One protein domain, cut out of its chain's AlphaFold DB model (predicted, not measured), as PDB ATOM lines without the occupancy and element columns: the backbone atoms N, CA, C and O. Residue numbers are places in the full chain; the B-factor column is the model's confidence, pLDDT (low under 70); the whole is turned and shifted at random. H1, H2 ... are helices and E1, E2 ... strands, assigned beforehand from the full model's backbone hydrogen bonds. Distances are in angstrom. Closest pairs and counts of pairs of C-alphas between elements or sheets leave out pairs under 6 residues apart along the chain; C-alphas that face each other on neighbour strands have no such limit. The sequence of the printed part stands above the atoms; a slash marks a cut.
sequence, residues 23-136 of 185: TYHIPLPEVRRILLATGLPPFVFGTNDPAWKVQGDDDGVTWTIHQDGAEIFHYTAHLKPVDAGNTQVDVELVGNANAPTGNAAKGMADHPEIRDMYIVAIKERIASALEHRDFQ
ATOM      1  N   THR A  23     -45.877 -44.375  -6.330       96.38
ATOM      2  CA  THR A  23     -46.444 -45.120  -7.463       96.38
ATOM      3  C   THR A  23     -46.087 -44.444  -8.777       96.38
ATOM      4  O   THR A  23     -46.299 -43.245  -8.935       96.38
ATOM      5  N   TYR A  24     -45.588 -45.233  -9.723       96.50
ATOM      6  CA  TYR A  24     -45.215 -44.797 -11.062       96.50
ATOM      7  C   TYR A  24     -46.121 -45.467 -12.090       96.50
ATOM      8  O   TYR A  24     -46.426 -46.657 -11.966       96.50
ATOM      9  N   HIS A  25     -46.514 -44.715 -13.120       97.31
ATOM     10  CA  HIS A  25     -47.314 -45.214 -14.240       97.31
ATOM     11  C   HIS A  25     -46.442 -45.974 -15.250       97.31
ATOM     12  O   HIS A  25     -46.285 -45.570 -16.401       97.31
ATOM     13  N   ILE A  26     -45.784 -47.021 -14.755       97.06
ATOM     14  CA  ILE A  26     -44.868 -47.889 -15.487       97.06
ATOM     15  C   ILE A  26     -45.118 -49.333 -15.014       97.06
ATOM     16  O   ILE A  26     -45.189 -49.577 -13.800       97.06
ATOM     17  N   PRO A  27     -45.236 -50.313 -15.927       97.62
ATOM     18  CA  PRO A  27     -45.431 -51.709 -15.557       97.62
ATOM     19  C   PRO A  27     -44.191 -52.283 -14.854       97.62
ATOM     20  O   PRO A  27     -43.053 -51.927 -15.167       97.62
ATOM     21  N   LEU A  28     -44.402 -53.225 -13.932       96.56
ATOM     22  CA  LEU A  28     -43.344 -53.775 -13.070       96.56
ATOM     23  C   LEU A  28     -42.109 -54.289 -13.833       96.56
ATOM     24  O   LEU A  28     -40.996 -53.962 -13.414       96.56
ATOM     25  N   PRO A  29     -42.241 -55.039 -14.949       96.06
ATOM     26  CA  PRO A  29     -41.077 -55.498 -15.706       96.06
ATOM     27  C   PRO A  29     -40.219 -54.345 -16.234       96.06
ATOM     28  O   PRO A  29     -38.994 -54.451 -16.289       96.06
ATOM     29  N   GLU A  30     -40.852 -53.231 -16.599       97.19
ATOM     30  CA  GLU A  30     -40.151 -52.057 -17.098       97.19
ATOM     31  C   GLU A  30     -39.488 -51.267 -15.971       97.19
ATOM     32  O   GLU A  30     -38.315 -50.925 -16.108       97.19
ATOM     33  N   VAL A  31     -40.166 -51.073 -14.831       97.31
ATOM     34  CA  VAL A  31     -39.544 -50.487 -13.631       97.31
ATOM     35  C   VAL A  31     -38.305 -51.282 -13.233       97.31
ATOM     36  O   VAL A  31     -37.224 -50.714 -13.107       97.31
ATOM     37  N   ARG A  32     -38.422 -52.610 -13.120       97.12
ATOM     38  CA  ARG A  32     -37.300 -53.496 -12.784       97.12
ATOM     39  C   ARG A  32     -36.138 -53.333 -13.764       97.12
ATOM     40  O   ARG A  32     -34.998 -53.168 -13.339       97.12
ATOM     41  N   ARG A  33     -36.420 -53.338 -15.071       96.81
ATOM     42  CA  ARG A  33     -35.411 -53.148 -16.125       96.81
ATOM     43  C   ARG A  33     -34.695 -51.802 -16.001       96.81
ATOM     44  O   ARG A  33     -33.471 -51.766 -16.099       96.81
ATOM     45  N   ILE A  34     -35.437 -50.713 -15.785       96.75
ATOM     46  CA  ILE A  34     -34.866 -49.367 -15.626       96.75
ATOM     47  C   ILE A  34     -33.974 -49.316 -14.383       96.75
ATOM     48  O   ILE A  34     -32.846 -48.829 -14.454       96.75
ATOM     49  N   LEU A  35     -34.439 -49.857 -13.257       96.19
ATOM     50  CA  LEU A  35     -33.692 -49.836 -12.000       96.19
ATOM     51  C   LEU A  35     -32.424 -50.694 -12.046       96.19
ATOM     52  O   LEU A  35     -31.385 -50.244 -11.578       96.19
ATOM     53  N   LEU A  36     -32.451 -51.861 -12.693       96.50
ATOM     54  CA  LEU A  36     -31.248 -52.676 -12.913       96.50
ATOM     55  C   LEU A  36     -30.171 -51.954 -13.738       96.50
ATOM     56  O   LEU A  36     -28.983 -52.205 -13.556       96.50
ATOM     57  N   ALA A  37     -30.576 -51.052 -14.634       94.69
ATOM     58  CA  ALA A  37     -29.665 -50.203 -15.401       94.69
ATOM     59  C   ALA A  37     -29.297 -48.895 -14.671       94.69
ATOM     60  O   ALA A  37     -28.453 -48.131 -15.142       94.69
ATOM     61  N   THR A  38     -29.929 -48.611 -13.531       91.69
ATOM     62  CA  THR A  38     -29.727 -47.377 -12.774       91.69
ATOM     63  C   THR A  38     -28.580 -47.557 -11.787       91.69
ATOM     64  O   THR A  38     -28.620 -48.414 -10.912       91.69
ATOM     65  N   GLY A  39     -27.542 -46.730 -11.915       87.50
ATOM     66  CA  GLY A  39     -26.467 -46.643 -10.921       87.50
ATOM     67  C   GLY A  39     -26.850 -45.840  -9.672       87.50
ATOM     68  O   GLY A  39     -27.923 -45.232  -9.611       87.50
ATOM     69  N   LEU A  40     -25.929 -45.789  -8.709       87.56
ATOM     70  CA  LEU A  40     -26.089 -45.054  -7.450       87.56
ATOM     71  C   LEU A  40     -26.340 -43.541  -7.644       87.56
ATOM     72  O   LEU A  40     -26.037 -42.985  -8.705       87.56
ATOM     73  N   PRO A  41     -26.896 -42.850  -6.628       84.06
ATOM     74  CA  PRO A  41     -27.074 -41.404  -6.660       84.06
ATOM     75  C   PRO A  41     -25.720 -40.694  -6.777       84.06
ATOM     76  O   PRO A  41     -24.795 -41.023  -6.028       84.06
ATOM     77  N   PRO A  42     -25.588 -39.701  -7.668       73.44
ATOM     78  CA  PRO A  42     -24.348 -38.953  -7.795       73.44
ATOM     79  C   PRO A  42     -24.127 -38.055  -6.565       73.44
ATOM     80  O   PRO A  42     -25.082 -37.601  -5.936       73.44
ATOM     81  N   PHE A  43     -22.862 -37.769  -6.241       72.38
ATOM     82  CA  PHE A  43     -22.409 -36.821  -5.201       72.38
ATOM     83  C   PHE A  43     -22.643 -37.205  -3.730       72.38
ATOM     84  O   PHE A  43     -22.038 -36.594  -2.852       72.38
ATOM     85  N   VAL A  44     -23.459 -38.217  -3.430       73.44
ATOM     86  CA  VAL A  44     -23.786 -38.579  -2.033       73.44
ATOM     87  C   VAL A  44     -22.611 -39.249  -1.311       73.44
ATOM     88  O   VAL A  44     -22.506 -39.174  -0.093       73.44
ATOM     89  N   PHE A  45     -21.688 -39.851  -2.061       71.88
ATOM     90  CA  PHE A  45     -20.493 -40.513  -1.527       71.88
ATOM     91  C   PHE A  45     -19.248 -39.605  -1.492       71.88
ATOM     92  O   PHE A  45     -18.146 -40.057  -1.178       71.88
ATOM     93  N   GLY A  46     -19.409 -38.307  -1.775       70.75
ATOM     94  CA  GLY A  46     -18.305 -37.349  -1.796       70.75
ATOM     95  C   GLY A  46     -17.256 -37.699  -2.856       70.75
ATOM     96  O   GLY A  46     -17.597 -37.955  -4.008       70.75
ATOM     97  N   THR A  47     -15.978 -37.686  -2.468       62.19
ATOM     98  CA  THR A  47     -14.844 -38.066  -3.332       62.19
ATOM     99  C   THR A  47     -14.606 -39.572  -3.397       62.19
ATOM    100  O   THR A  47     -13.761 -40.016  -4.169       62.19
ATOM    101  N   ASN A  48     -15.301 -40.353  -2.571       67.44
ATOM    102  CA  ASN A  48     -15.184 -41.800  -2.591       67.44
ATOM    103  C   ASN A  48     -16.101 -42.335  -3.694       67.44
ATOM    104  O   ASN A  48     -17.295 -42.039  -3.700       67.44
ATOM    105  N   ASP A  49     -15.543 -43.119  -4.614       73.69
ATOM    106  CA  ASP A  49     -16.306 -43.877  -5.608       73.69
ATOM    107  C   ASP A  49     -16.374 -45.335  -5.135       73.69
ATOM    108  O   ASP A  49     -15.464 -46.122  -5.417       73.69
ATOM    109  N   PRO A  50     -17.356 -45.693  -4.284       82.50
ATOM    110  CA  PRO A  50     -17.398 -47.025  -3.714       82.50
ATOM    111  C   PRO A  50     -17.701 -48.050  -4.805       82.50
ATOM    112  O   PRO A  50     -18.526 -47.827  -5.692       82.50
ATOM    113  N   ALA A  51     -17.095 -49.230  -4.693       89.44
ATOM    114  CA  ALA A  51     -17.496 -50.348  -5.529       89.44
ATOM    115  C   ALA A  51     -18.941 -50.736  -5.187       89.44
ATOM    116  O   ALA A  51     -19.310 -50.838  -4.019       89.44
ATOM    117  N   TRP A  52     -19.768 -50.994  -6.193       93.06
ATOM    118  CA  TRP A  52     -21.146 -51.417  -5.969       93.06
ATOM    119  C   TRP A  52     -21.569 -52.503  -6.946       93.06
ATOM    120  O   TRP A  52     -20.976 -52.697  -8.007       93.06
ATOM    121  N   LYS A  53     -22.598 -53.246  -6.549       94.44
ATOM    122  CA  LYS A  53     -23.251 -54.271  -7.363       94.44
ATOM    123  C   LYS A  53     -24.747 -54.014  -7.352       94.44
ATOM    124  O   LYS A  53     -25.273 -53.559  -6.342       94.44
ATOM    125  N   VAL A  54     -25.414 -54.321  -8.456       95.75
ATOM    126  CA  VAL A  54     -26.875 -54.293  -8.553       95.75
ATOM    127  C   VAL A  54     -27.381 -55.676  -8.925       95.75
ATOM    128  O   VAL A  54     -26.784 -56.359  -9.758       95.75
ATOM    129  N   GLN A  55     -28.454 -56.102  -8.273       96.38
ATOM    130  CA  GLN A  55     -29.108 -57.384  -8.498       96.38
ATOM    131  C   GLN A  55     -30.621 -57.187  -8.461       96.38
ATOM    132  O   GLN A  55     -31.117 -56.273  -7.809       96.38
ATOM    133  N   GLY A  56     -31.349 -58.026  -9.189       94.50
ATOM    134  CA  GLY A  56     -32.806 -58.051  -9.157       94.50
ATOM    135  C   GLY A  56     -33.279 -59.442  -8.784       94.50
ATOM    136  O   GLY A  56     -32.734 -60.426  -9.282       94.50
ATOM    137  N   ASP A  57     -34.293 -59.498  -7.938       91.12
ATOM    138  CA  ASP A  57     -34.973 -60.713  -7.490       91.12
ATOM    139  C   ASP A  57     -36.489 -60.538  -7.653       91.12
ATOM    140  O   ASP A  57     -36.938 -59.570  -8.261       91.12
ATOM    141  N   ASP A  58     -37.312 -61.459  -7.165       86.31
ATOM    142  CA  ASP A  58     -38.765 -61.322  -7.310       86.31
ATOM    143  C   ASP A  58     -39.327 -60.125  -6.521       86.31
ATOM    144  O   ASP A  58     -40.266 -59.474  -6.990       86.31
ATOM    145  N   ASP A  59     -38.689 -59.752  -5.410       83.75
ATOM    146  CA  ASP A  59     -39.153 -58.732  -4.468       83.75
ATOM    147  C   ASP A  59     -38.729 -57.304  -4.866       83.75
ATOM    148  O   ASP A  59     -39.391 -56.322  -4.507       83.75
ATOM    149  N   GLY A  60     -37.669 -57.156  -5.667       94.75
ATOM    150  CA  GLY A  60     -37.204 -55.841  -6.077       94.75
ATOM    151  C   GLY A  60     -35.833 -55.767  -6.740       94.75
ATOM    152  O   GLY A  60     -35.396 -56.661  -7.470       94.75
ATOM    153  N   VAL A  61     -35.190 -54.613  -6.560       97.25
ATOM    154  CA  VAL A  61     -33.829 -54.336  -7.033       97.25
ATOM    155  C   VAL A  61     -32.976 -53.883  -5.860       97.25
ATOM    156  O   VAL A  61     -33.337 -52.940  -5.156       97.25
ATOM    157  N   THR A  62     -31.832 -54.536  -5.688       97.00
ATOM    158  CA  THR A  62     -30.914 -54.309  -4.574       97.00
ATOM    159  C   THR A  62     -29.585 -53.773  -5.086       97.00
ATOM    160  O   THR A  62     -28.966 -54.369  -5.969       97.00
ATOM    161  N   TRP A  63     -29.126 -52.660  -4.513       96.38
ATOM    162  CA  TRP A  63     -27.788 -52.112  -4.729       96.38
ATOM    163  C   TRP A  63     -26.941 -52.340  -3.483       96.38
ATOM    164  O   TRP A  63     -27.240 -51.777  -2.434       96.38
ATOM    165  N   THR A  64     -25.865 -53.112  -3.604       95.50
ATOM    166  CA  THR A  64     -24.943 -53.421  -2.503       95.50
ATOM    167  C   THR A  64     -23.662 -52.612  -2.640       95.50
ATOM    168  O   THR A  64     -22.937 -52.748  -3.629       95.50
ATOM    169  N   ILE A  65     -23.360 -51.796  -1.635       93.12
ATOM    170  CA  ILE A  65     -22.217 -50.888  -1.606       93.12
ATOM    171  C   ILE A  65     -21.084 -51.552  -0.825       93.12
ATOM    172  O   ILE A  65     -21.281 -52.035   0.291       93.12
ATOM    173  N   HIS A  66     -19.892 -51.561  -1.414       91.69
ATOM    174  CA  HIS A  66     -18.686 -52.141  -0.844       91.69
ATOM    175  C   HIS A  66     -17.602 -51.080  -0.652       91.69
ATOM    176  O   HIS A  66     -17.428 -50.180  -1.475       91.69
ATOM    177  N   GLN A  67     -16.812 -51.250   0.400       86.31
ATOM    178  CA  GLN A  67     -15.572 -50.520   0.630       86.31
ATOM    179  C   GLN A  67     -14.504 -51.533   1.049       86.31
ATOM    180  O   GLN A  67     -14.774 -52.436   1.840       86.31
ATOM    181  N   ASP A  68     -13.318 -51.433   0.447       85.12
ATOM    182  CA  ASP A  68     -12.186 -52.338   0.696       85.12
ATOM    183  C   ASP A  68     -12.545 -53.834   0.564       85.12
ATOM    184  O   ASP A  68     -12.044 -54.696   1.281       85.12
ATOM    185  N   GLY A  69     -13.449 -54.152  -0.372       85.00
ATOM    186  CA  GLY A  69     -13.886 -55.521  -0.670       85.00
ATOM    187  C   GLY A  69     -14.983 -56.077   0.243       85.00
ATOM    188  O   GLY A  69     -15.469 -57.176  -0.019       85.00
ATOM    189  N   ALA A  70     -15.424 -55.331   1.257       89.00
ATOM    190  CA  ALA A  70     -16.497 -55.740   2.157       89.00
ATOM    191  C   ALA A  70     -17.747 -54.873   1.987       89.00
ATOM    192  O   ALA A  70     -17.662 -53.677   1.714       89.00
ATOM    193  N   GLU A  71     -18.919 -55.479   2.167       92.62
ATOM    194  CA  GLU A  71     -20.194 -54.765   2.152       92.62
ATOM    195  C   GLU A  71     -20.292 -53.795   3.334       92.62
ATOM    196  O   GLU A  71     -20.049 -54.177   4.481       92.62
ATOM    197  N   ILE A  72     -20.706 -52.560   3.055       91.75
ATOM    198  CA  ILE A  72     -20.977 -51.540   4.075       91.75
ATOM    199  C   ILE A  72     -22.476 -51.419   4.324       91.75
ATOM    200  O   ILE A  72     -22.907 -51.375   5.474       91.75
ATOM    201  N   PHE A  73     -23.269 -51.371   3.257       93.31
ATOM    202  CA  PHE A  73     -24.725 -51.337   3.313       93.31
ATOM    203  C   PHE A  73     -25.324 -51.667   1.945       93.31
ATOM    204  O   PHE A  73     -24.628 -51.636   0.926       93.31
ATOM    205  N   HIS A  74     -26.630 -51.907   1.911       94.88
ATOM    206  CA  HIS A  74     -27.382 -52.045   0.672       94.88
ATOM    207  C   HIS A  74     -28.693 -51.259   0.697       94.88
ATOM    208  O   HIS A  74     -29.302 -51.058   1.749       94.88
ATOM    209  N   TYR A  75     -29.116 -50.816  -0.486       95.56
ATOM    210  CA  TYR A  75     -30.462 -50.306  -0.728       95.56
ATOM    211  C   TYR A  75     -31.306 -51.389  -1.376       95.56
ATOM    212  O   TYR A  75     -30.841 -51.992  -2.340       95.56
ATOM    213  N   THR A  76     -32.551 -51.534  -0.944       96.31
ATOM    214  CA  THR A  76     -33.535 -52.401  -1.602       96.31
ATOM    215  C   THR A  76     -34.716 -51.557  -2.053       96.31
ATOM    216  O   THR A  76     -35.404 -50.951  -1.231       96.31
ATOM    217  N   ALA A  77     -34.945 -51.488  -3.365       97.25
ATOM    218  CA  ALA A  77     -36.174 -50.958  -3.937       97.25
ATOM    219  C   ALA A  77     -37.194 -52.091  -4.066       97.25
ATOM    220  O   ALA A  77     -37.129 -52.879  -5.009       97.25
ATOM    221  N   HIS A  78     -38.137 -52.146  -3.130       97.44
ATOM    222  CA  HIS A  78     -39.243 -53.099  -3.112       97.44
ATOM    223  C   HIS A  78     -40.265 -52.725  -4.188       97.44
ATOM    224  O   HIS A  78     -40.781 -51.601  -4.192       97.44
ATOM    225  N   LEU A  79     -40.555 -53.652  -5.106       96.94
ATOM    226  CA  LEU A  79     -41.418 -53.417  -6.266       96.94
ATOM    227  C   LEU A  79     -42.741 -54.160  -6.117       96.94
ATOM    228  O   LEU A  79     -42.788 -55.386  -6.136       96.94
ATOM    229  N   LYS A  80     -43.847 -53.417  -6.038       96.06
ATOM    230  CA  LYS A  80     -45.188 -53.994  -5.922       96.06
ATOM    231  C   LYS A  80     -46.073 -53.558  -7.090       96.06
ATOM    232  O   LYS A  80     -46.281 -52.355  -7.258       96.06
ATOM    233  N   PRO A  81     -46.647 -54.486  -7.877       95.75
ATOM    234  CA  PRO A  81     -47.617 -54.110  -8.895       95.75
ATOM    235  C   PRO A  81     -48.894 -53.607  -8.210       95.75
ATOM    236  O   PRO A  81     -49.422 -54.252  -7.302       95.75
ATOM    237  N   VAL A  82     -49.376 -52.438  -8.628       95.50
ATOM    238  CA  VAL A  82     -50.682 -51.901  -8.213       95.50
ATOM    239  C   VAL A  82     -51.755 -52.398  -9.179       95.50
ATOM    240  O   VAL A  82     -52.803 -52.877  -8.756       95.50
ATOM    241  N   ASP A  83     -51.449 -52.338 -10.475       94.50
ATOM    242  CA  ASP A  83     -52.217 -52.910 -11.577       94.50
ATOM    243  C   ASP A  83     -51.275 -53.192 -12.770       94.50
ATOM    244  O   ASP A  83     -50.053 -53.195 -12.619       94.50
ATOM    245  N   ALA A  84     -51.825 -53.456 -13.960       94.56
ATOM    246  CA  ALA A  84     -51.040 -53.796 -15.148       94.56
ATOM    247  C   ALA A  84     -50.110 -52.672 -15.648       94.56
ATOM    248  O   ALA A  84     -49.131 -52.968 -16.329       94.56
ATOM    249  N   GLY A  85     -50.410 -51.407 -15.345       96.31
ATOM    250  CA  GLY A  85     -49.650 -50.240 -15.798       96.31
ATOM    251  C   GLY A  85     -48.987 -49.448 -14.674       96.31
ATOM    252  O   GLY A  85     -48.271 -48.498 -14.964       96.31
ATOM    253  N   ASN A  86     -49.215 -49.809 -13.410       96.62
ATOM    254  CA  ASN A  86     -48.742 -49.049 -12.258       96.62
ATOM    255  C   ASN A  86     -47.928 -49.916 -11.298       96.62
ATOM    256  O   ASN A  86     -48.367 -50.987 -10.872       96.62
ATOM    257  N   THR A  87     -46.775 -49.401 -10.879       97.19
ATOM    258  CA  THR A  87     -45.886 -50.057  -9.914       97.19
ATOM    259  C   THR A  87     -45.599 -49.120  -8.757       97.19
ATOM    260  O   THR A  87     -45.212 -47.968  -8.949       97.19
ATOM    261  N   GLN A  88     -45.778 -49.617  -7.541       97.00
ATOM    262  CA  GLN A  88     -45.330 -48.955  -6.331       97.00
ATOM    263  C   GLN A  88     -43.880 -49.343  -6.033       97.00
ATOM    264  O   GLN A  88     -43.534 -50.523  -6.070       97.00
ATOM    265  N   VAL A  89     -43.066 -48.345  -5.701       97.00
ATOM    266  CA  VAL A  89     -41.668 -48.497  -5.300       97.00
ATOM    267  C   VAL A  89     -41.498 -47.959  -3.887       97.00
ATOM    268  O   VAL A  89     -41.720 -46.767  -3.645       97.00
ATOM    269  N   ASP A  90     -41.095 -48.821  -2.960       96.38
ATOM    270  CA  ASP A  90     -40.621 -48.429  -1.629       96.38
ATOM    271  C   ASP A  90     -39.121 -48.692  -1.514       96.38
ATOM    272  O   ASP A  90     -38.584 -49.533  -2.226       96.38
ATOM    273  N   VAL A  91     -38.434 -47.952  -0.649       94.88
ATOM    274  CA  VAL A  91     -36.981 -48.058  -0.504       94.88
ATOM    275  C   VAL A  91     -36.612 -48.302   0.941       94.88
ATOM    276  O   VAL A  91     -37.004 -47.545   1.830       94.88
ATOM    277  N   GLU A  92     -35.758 -49.294   1.128       94.81
ATOM    278  CA  GLU A  92     -35.102 -49.614   2.381       94.81
ATOM    279  C   GLU A  92     -33.585 -49.424   2.261       94.81
ATOM    280  O   GLU A  92     -33.009 -49.588   1.185       94.81
ATOM    281  N   LEU A  93     -32.946 -49.064   3.373       94.50
ATOM    282  CA  LEU A  93     -31.495 -49.000   3.523       94.50
ATOM    283  C   LEU A  93     -31.108 -49.827   4.747       94.50
ATOM    284  O   LEU A  93     -31.567 -49.534   5.854       94.50
ATOM    285  N   VAL A  94     -30.241 -50.816   4.550       93.88
ATOM    286  CA  VAL A  94     -29.759 -51.703   5.612       93.88
ATOM    287  C   VAL A  94     -28.240 -51.632   5.684       93.88
ATOM    288  O   VAL A  94     -27.545 -51.883   4.702       93.88
ATOM    289  N   GLY A  95     -27.718 -51.289   6.863       92.38
ATOM    290  CA  GLY A  95     -26.284 -51.312   7.141       92.38
ATOM    291  C   GLY A  95     -25.769 -52.717   7.455       92.38
ATOM    292  O   GLY A  95     -26.476 -53.527   8.052       92.38
ATOM    293  N   ASN A  96     -24.511 -52.992   7.119       92.00
ATOM    294  CA  ASN A  96     -23.820 -54.206   7.534       92.00
ATOM    295  C   ASN A  96     -23.262 -54.037   8.956       92.00
ATOM    296  O   ASN A  96     -22.502 -53.111   9.248       92.00
ATOM    297  N   ALA A  97     -23.619 -54.950   9.860       90.81
ATOM    298  CA  ALA A  97     -23.135 -54.928  11.238       90.81
ATOM    299  C   ALA A  97     -21.635 -55.255  11.372       90.81
ATOM    300  O   ALA A  97     -21.025 -54.908  12.381       90.81
ATOM    301  N   ASN A  98     -21.051 -55.892  10.352       87.56
ATOM    302  CA  ASN A  98     -19.667 -56.360  10.319       87.56
ATOM    303  C   ASN A  98     -18.814 -55.594   9.293       87.56
ATOM    304  O   ASN A  98     -17.863 -56.155   8.745       87.56
ATOM    305  N   ALA A  99     -19.170 -54.346   8.974       85.12
ATOM    306  CA  ALA A  99     -18.407 -53.556   8.015       85.12
ATOM    307  C   ALA A  99     -16.981 -53.257   8.549       85.12
ATOM    308  O   ALA A  99     -16.802 -53.101   9.761       85.12
ATOM    309  N   PRO A 100     -15.949 -53.130   7.688       77.44
ATOM    310  CA  PRO A 100     -14.566 -52.880   8.122       77.44
ATOM    311  C   PRO A 100     -14.391 -51.593   8.929       77.44
ATOM    312  O   PRO A 100     -13.530 -51.505   9.799       77.44
ATOM    313  N   THR A 101     -15.222 -50.593   8.643       74.81
ATOM    314  CA  THR A 101     -15.236 -49.291   9.319       74.81
ATOM    315  C   THR A 101     -16.045 -49.300  10.621       74.81
ATOM    316  O   THR A 101     -16.157 -48.266  11.278       74.81
ATOM    317  N   GLY A 102     -16.590 -50.455  11.019       84.25
ATOM    318  CA  GLY A 102     -17.382 -50.648  12.230       84.25
ATOM    319  C   GLY A 102     -18.803 -51.136  11.943       84.25
ATOM    320  O   GLY A 102     -19.149 -51.544  10.840       84.25
ATOM    321  N   ASN A 103     -19.664 -51.097  12.958       89.06
ATOM    322  CA  ASN A 103     -21.050 -51.537  12.821       89.06
ATOM    323  C   ASN A 103     -21.888 -50.456  12.111       89.06
ATOM    324  O   ASN A 103     -22.472 -49.587  12.762       89.06
ATOM    325  N   ALA A 104     -21.944 -50.509  10.776       88.44
ATOM    326  CA  ALA A 104     -22.681 -49.542   9.963       88.44
ATOM    327  C   ALA A 104     -24.190 -49.568  10.261       88.44
ATOM    328  O   ALA A 104     -24.828 -48.517  10.268       88.44
ATOM    329  N   ALA A 105     -24.752 -50.740  10.589       91.00
ATOM    330  CA  ALA A 105     -26.151 -50.868  11.009       91.00
ATOM    331  C   ALA A 105     -26.443 -50.042  12.269       91.00
ATOM    332  O   ALA A 105     -27.411 -49.283  12.318       91.00
ATOM    333  N   LYS A 106     -25.568 -50.146  13.276       91.56
ATOM    334  CA  LYS A 106     -25.645 -49.339  14.493       91.56
ATOM    335  C   LYS A 106     -25.438 -47.859  14.183       91.56
ATOM    336  O   LYS A 106     -26.211 -47.051  14.675       91.56
ATOM    337  N   GLY A 107     -24.466 -47.513  13.340       87.56
ATOM    338  CA  GLY A 107     -24.238 -46.127  12.923       87.56
ATOM    339  C   GLY A 107     -25.487 -45.482  12.317       87.56
ATOM    340  O   GLY A 107     -25.866 -44.389  12.716       87.56
ATOM    341  N   MET A 108     -26.190 -46.182  11.424       90.12
ATOM    342  CA  MET A 108     -27.443 -45.694  10.829       90.12
ATOM    343  C   MET A 108     -28.619 -45.649  11.814       90.12
ATOM    344  O   MET A 108     -29.540 -44.854  11.627       90.12
ATOM    345  N   ALA A 109     -28.624 -46.513  12.831       91.19
ATOM    346  CA  ALA A 109     -29.638 -46.499  13.884       91.19
ATOM    347  C   ALA A 109     -29.415 -45.353  14.882       91.19
ATOM    348  O   ALA A 109     -30.380 -44.725  15.312       91.19
ATOM    349  N   ASP A 110     -28.153 -45.077  15.218       91.50
ATOM    350  CA  ASP A 110     -27.748 -43.997  16.118       91.50
ATOM    351  C   ASP A 110     -27.843 -42.615  15.429       91.50
ATOM    352  O   ASP A 110     -28.079 -41.619  16.108       91.50
ATOM    353  N   HIS A 111     -27.710 -42.570  14.095       90.75
ATOM    354  CA  HIS A 111     -27.763 -41.360  13.257       90.75
ATOM    355  C   HIS A 111     -28.836 -41.465  12.152       90.75
ATOM    356  O   HIS A 111     -28.510 -41.582  10.959       90.75
ATOM    357  N   PRO A 112     -30.132 -41.465  12.515       92.00
ATOM    358  CA  PRO A 112     -31.226 -41.627  11.559       92.00
ATOM    359  C   PRO A 112     -31.254 -40.535  10.482       92.00
ATOM    360  O   PRO A 112     -31.672 -40.806   9.364       92.00
ATOM    361  N   GLU A 113     -30.766 -39.330  10.761       90.69
ATOM    362  CA  GLU A 113     -30.675 -38.225   9.806       90.69
ATOM    363  C   GLU A 113     -29.725 -38.519   8.637       90.69
ATOM    364  O   GLU A 113     -30.016 -38.168   7.492       90.69
ATOM    365  N   ILE A 114     -28.618 -39.223   8.903       89.00
ATOM    366  CA  ILE A 114     -27.674 -39.656   7.869       89.00
ATOM    367  C   ILE A 114     -28.336 -40.737   7.011       89.00
ATOM    368  O   ILE A 114     -28.308 -40.663   5.780       89.00
ATOM    369  N   ARG A 115     -28.977 -41.723   7.652       92.25
ATOM    370  CA  ARG A 115     -29.743 -42.771   6.962       92.25
ATOM    371  C   ARG A 115     -30.826 -42.160   6.071       92.25
ATOM    372  O   ARG A 115     -30.956 -42.536   4.908       92.25
ATOM    373  N   ASP A 116     -31.588 -41.212   6.598       92.44
ATOM    374  CA  ASP A 116     -32.710 -40.600   5.895       92.44
ATOM    375  C   ASP A 116     -32.228 -39.737   4.721       92.44
ATOM    376  O   ASP A 116     -32.839 -39.773   3.654       92.44
ATOM    377  N   MET A 117     -31.088 -39.049   4.848       92.81
ATOM    378  CA  MET A 117     -30.430 -38.372   3.723       92.81
ATOM    379  C   MET A 117     -30.090 -39.352   2.589       92.81
ATOM    380  O   MET A 117     -30.415 -39.082   1.430       92.81
ATOM    381  N   TYR A 118     -29.481 -40.496   2.910       92.94
ATOM    382  CA  TYR A 118     -29.180 -41.540   1.927       92.94
ATOM    383  C   TYR A 118     -30.453 -42.081   1.256       92.94
ATOM    384  O   TYR A 118     -30.504 -42.184   0.028       92.94
ATOM    385  N   ILE A 119     -31.510 -42.346   2.037       94.69
ATOM    386  CA  ILE A 119     -32.818 -42.788   1.529       94.69
ATOM    387  C   ILE A 119     -33.431 -41.741   0.588       94.69
ATOM    388  O   ILE A 119     -33.931 -42.089  -0.483       94.69
ATOM    389  N   VAL A 120     -33.397 -40.456   0.947       94.44
ATOM    390  CA  VAL A 120     -33.916 -39.373   0.098       94.44
ATOM    391  C   VAL A 120     -33.154 -39.308  -1.224       94.44
ATOM    392  O   VAL A 120     -33.772 -39.186  -2.283       94.44
ATOM    393  N   ALA A 121     -31.830 -39.443  -1.191       93.81
ATOM    394  CA  ALA A 121     -31.023 -39.369  -2.399       93.81
ATOM    395  C   ALA A 121     -31.256 -40.554  -3.351       93.81
ATOM    396  O   ALA A 121     -31.380 -40.349  -4.560       93.81
ATOM    397  N   ILE A 122     -31.374 -41.786  -2.841       95.25
ATOM    398  CA  ILE A 122     -31.705 -42.940  -3.690       95.25
ATOM    399  C   ILE A 122     -33.146 -42.871  -4.212       95.25
ATOM    400  O   ILE A 122     -33.376 -43.188  -5.377       95.25
ATOM    401  N   LYS A 123     -34.101 -42.364  -3.419       95.88
ATOM    402  CA  LYS A 123     -35.473 -42.115  -3.887       95.88
ATOM    403  C   LYS A 123     -35.491 -41.119  -5.040       95.88
ATOM    404  O   LYS A 123     -36.165 -41.360  -6.035       95.88
ATOM    405  N   GLU A 124     -34.712 -40.045  -4.947       94.88
ATOM    406  CA  GLU A 124     -34.579 -39.073  -6.032       94.88
ATOM    407  C   GLU A 124     -33.898 -39.675  -7.266       94.88
ATOM    408  O   GLU A 124     -34.311 -39.403  -8.394       94.88
ATOM    409  N   ARG A 125     -32.894 -40.539  -7.081       94.94
ATOM    410  CA  ARG A 125     -32.249 -41.256  -8.187       94.94
ATOM    411  C   ARG A 125     -33.223 -42.176  -8.919       94.94
ATOM    412  O   ARG A 125     -33.259 -42.144 -10.148       94.94
ATOM    413  N   ILE A 126     -34.020 -42.938  -8.174       96.12
ATOM    414  CA  ILE A 126     -35.073 -43.808  -8.708       96.12
ATOM    415  C   ILE A 126     -36.126 -42.979  -9.444       96.12
ATOM    416  O   ILE A 126     -36.410 -43.257 -10.607       96.12
ATOM    417  N   ALA A 127     -36.658 -41.935  -8.805       96.62
ATOM    418  CA  ALA A 127     -37.671 -41.074  -9.406       96.62
ATOM    419  C   ALA A 127     -37.162 -40.445 -10.708       96.62
ATOM    420  O   ALA A 127     -37.849 -40.481 -11.719       96.62
ATOM    421  N   SER A 128     -35.925 -39.942 -10.716       95.50
ATOM    422  CA  SER A 128     -35.316 -39.343 -11.906       95.50
ATOM    423  C   SER A 128     -35.188 -40.337 -13.062       95.50
ATOM    424  O   SER A 128     -35.499 -40.001 -14.204       95.50
ATOM    425  N   ALA A 129     -34.773 -41.574 -12.768       95.94
ATOM    426  CA  ALA A 129     -34.640 -42.627 -13.770       95.94
ATOM    427  C   ALA A 129     -35.996 -43.046 -14.360       95.94
ATOM    428  O   ALA A 129     -36.112 -43.189 -15.576       95.94
ATOM    429  N   LEU A 130     -37.018 -43.211 -13.513       96.88
ATOM    430  CA  LEU A 130     -38.364 -43.611 -13.932       96.88
ATOM    431  C   LEU A 130     -39.124 -42.478 -14.639       96.88
ATOM    432  O   LEU A 130     -39.892 -42.734 -15.556       96.88
ATOM    433  N   GLU A 131     -38.894 -41.224 -14.255       96.50
ATOM    434  CA  GLU A 131     -39.532 -40.044 -14.859       96.50
ATOM    435  C   GLU A 131     -38.743 -39.476 -16.053       96.50
ATOM    436  O   GLU A 131     -39.116 -38.436 -16.593       96.50
ATOM    437  N   HIS A 132     -37.654 -40.134 -16.468       95.12
ATOM    438  CA  HIS A 132     -36.781 -39.705 -17.569       95.12
ATOM    439  C   HIS A 132     -36.283 -38.257 -17.443       95.12
ATOM    440  O   HIS A 132     -36.236 -37.506 -18.419       95.12
ATOM    441  N   ARG A 133     -35.895 -37.864 -16.230       95.94
ATOM    442  CA  ARG A 133     -35.374 -36.528 -15.930       95.94
ATOM    443  C   ARG A 133     -34.004 -36.599 -15.276       95.94
ATOM    444  O   ARG A 133     -33.602 -37.629 -14.737       95.94
ATOM    445  N   ASP A 134     -33.313 -35.468 -15.274       92.06
ATOM    446  CA  ASP A 134     -32.052 -35.343 -14.556       92.06
ATOM    447  C   ASP A 134     -32.255 -35.421 -13.039       92.06
ATOM    448  O   ASP A 134     -33.301 -35.038 -12.496       92.06
ATOM    449  N   PHE A 135     -31.211 -35.897 -12.358       91.75
ATOM    450  CA  PHE A 135     -31.142 -35.930 -10.902       91.75
ATOM    451  C   PHE A 135     -31.147 -34.507 -10.335       91.75
ATOM    452  O   PHE A 135     -30.255 -33.708 -10.629       91.75
ATOM    453  N   GLN A 136     -32.122 -34.188  -9.486       92.31
ATOM    454  CA  GLN A 136     -32.264 -32.860  -8.897       92.31
ATOM    455  C   GLN A 136     -31.719 -32.852  -7.472       92.31
ATOM    456  O   GLN A 136     -32.446 -33.068  -6.504       92.31
TER     457      GLN A 136
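What this domain is: This is residues 23 to 136 of the 185 residues of an uncharacterized protein of Alphaproteobacteria bacterium (UniProt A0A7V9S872). Picture a long, twisted slab of four antiparallel strands, with the long helix H3 laid slantwise over E4 and the shorter helix H1 over E2, both on one face; no named helix covers the other face. The small helix H2 packs by the last residue of E4. The 114 printed residues include three named helices and four named strands, in the order H1, E1, E2, E3, E4, H2, H3; the sheet's order is E1, E2, E3, E4, and the class is mixed. The whole is compact, with a radius of gyration of the C-alphas of 14.3 A, yet elongated in outline, spanning 43 by 27 by 25 A.

How they stand to each other: Start with the sheet: E1 (residues 51 to 56), E2 (60 to 67), E3 (70 to 81) and E4 (87 to 95) form a meander, each strand the antiparallel neighbour of the one before, and each such pair is a hairpin. Look for N 53 and O 64 at 3.0 A between E1 and E2, N 63 and O 75 at 2.8 A between E2 and E3, and N 78 and O 90 at 2.8 A between E3 and E4. The sheet is twisted, with C-alphas up to 4.4 A off its best plane, and E3 bends by 52 degrees at residue 73. Residues 23 to 24 pair antiparallel with residues 87 to 88 of E4. H3 (residues 112 to 130) and H1 (residues 28 to 36) are on the same face, making two layers, a sheet with helices on one face. H3 has a height of 9.0 A over the sheet and lies over E4 and, only just, E3, with 3 of its C-alphas falling there; it runs slantwise to the strands, at 34 degrees to E4 on the local plane. The closest C-alphas of H3 and E4, those of Ile 119 and Leu 93, are 6.7 A apart. H1, at a height of 7.0 A, lies over E2 and runs along the strands, at 2 degrees to E2 on the local plane. With its residues 126 to 130 alone, H3 touches H1 at a steep tilt of 65 degrees, opposite ways; their closest C-alphas, those of Leu 130 and Ile 34, are 6.9 A apart. H2 (residues 104 to 110) is on the sheet but only just at the sheet's level, at 3.9 A; its closest C-alpha to E4 is that of Ala 105, 3.9 A from that of Gly 95. H2 and H3 only just touch, only at the corner, with 3 pairs of C-alphas within 8 A, the closest those of Met 108 and Arg 115 at 5.4 A. H1 and H2 are apart. In H1, H2 and H3 every O i to N i+4 pair is within hydrogen-bond range.

Where its parts are: Find C-alpha 70 at (-16.497, -55.740, 2.157); from there E3 runs 33.1 A to C-alpha 81. E4 measures 26.0 A, E2 23.3 A and E1 17.5 A. H1 begins at C-alpha 28, (-43.344, -53.775, -13.070), and H3 runs 26.5 A to C-alpha 130 at (-38.364, -43.611, -13.932).

The domain as a whole: The C-alphas farthest apart, those of Ala 84 and Thr 101, are 43.6 A apart. The printed part has no cut. Residues 37 to 50 form the long link from H1 to E1; within it, residues 47 to 48 have pLDDT under 70, while the mean of the printed part is 91.4.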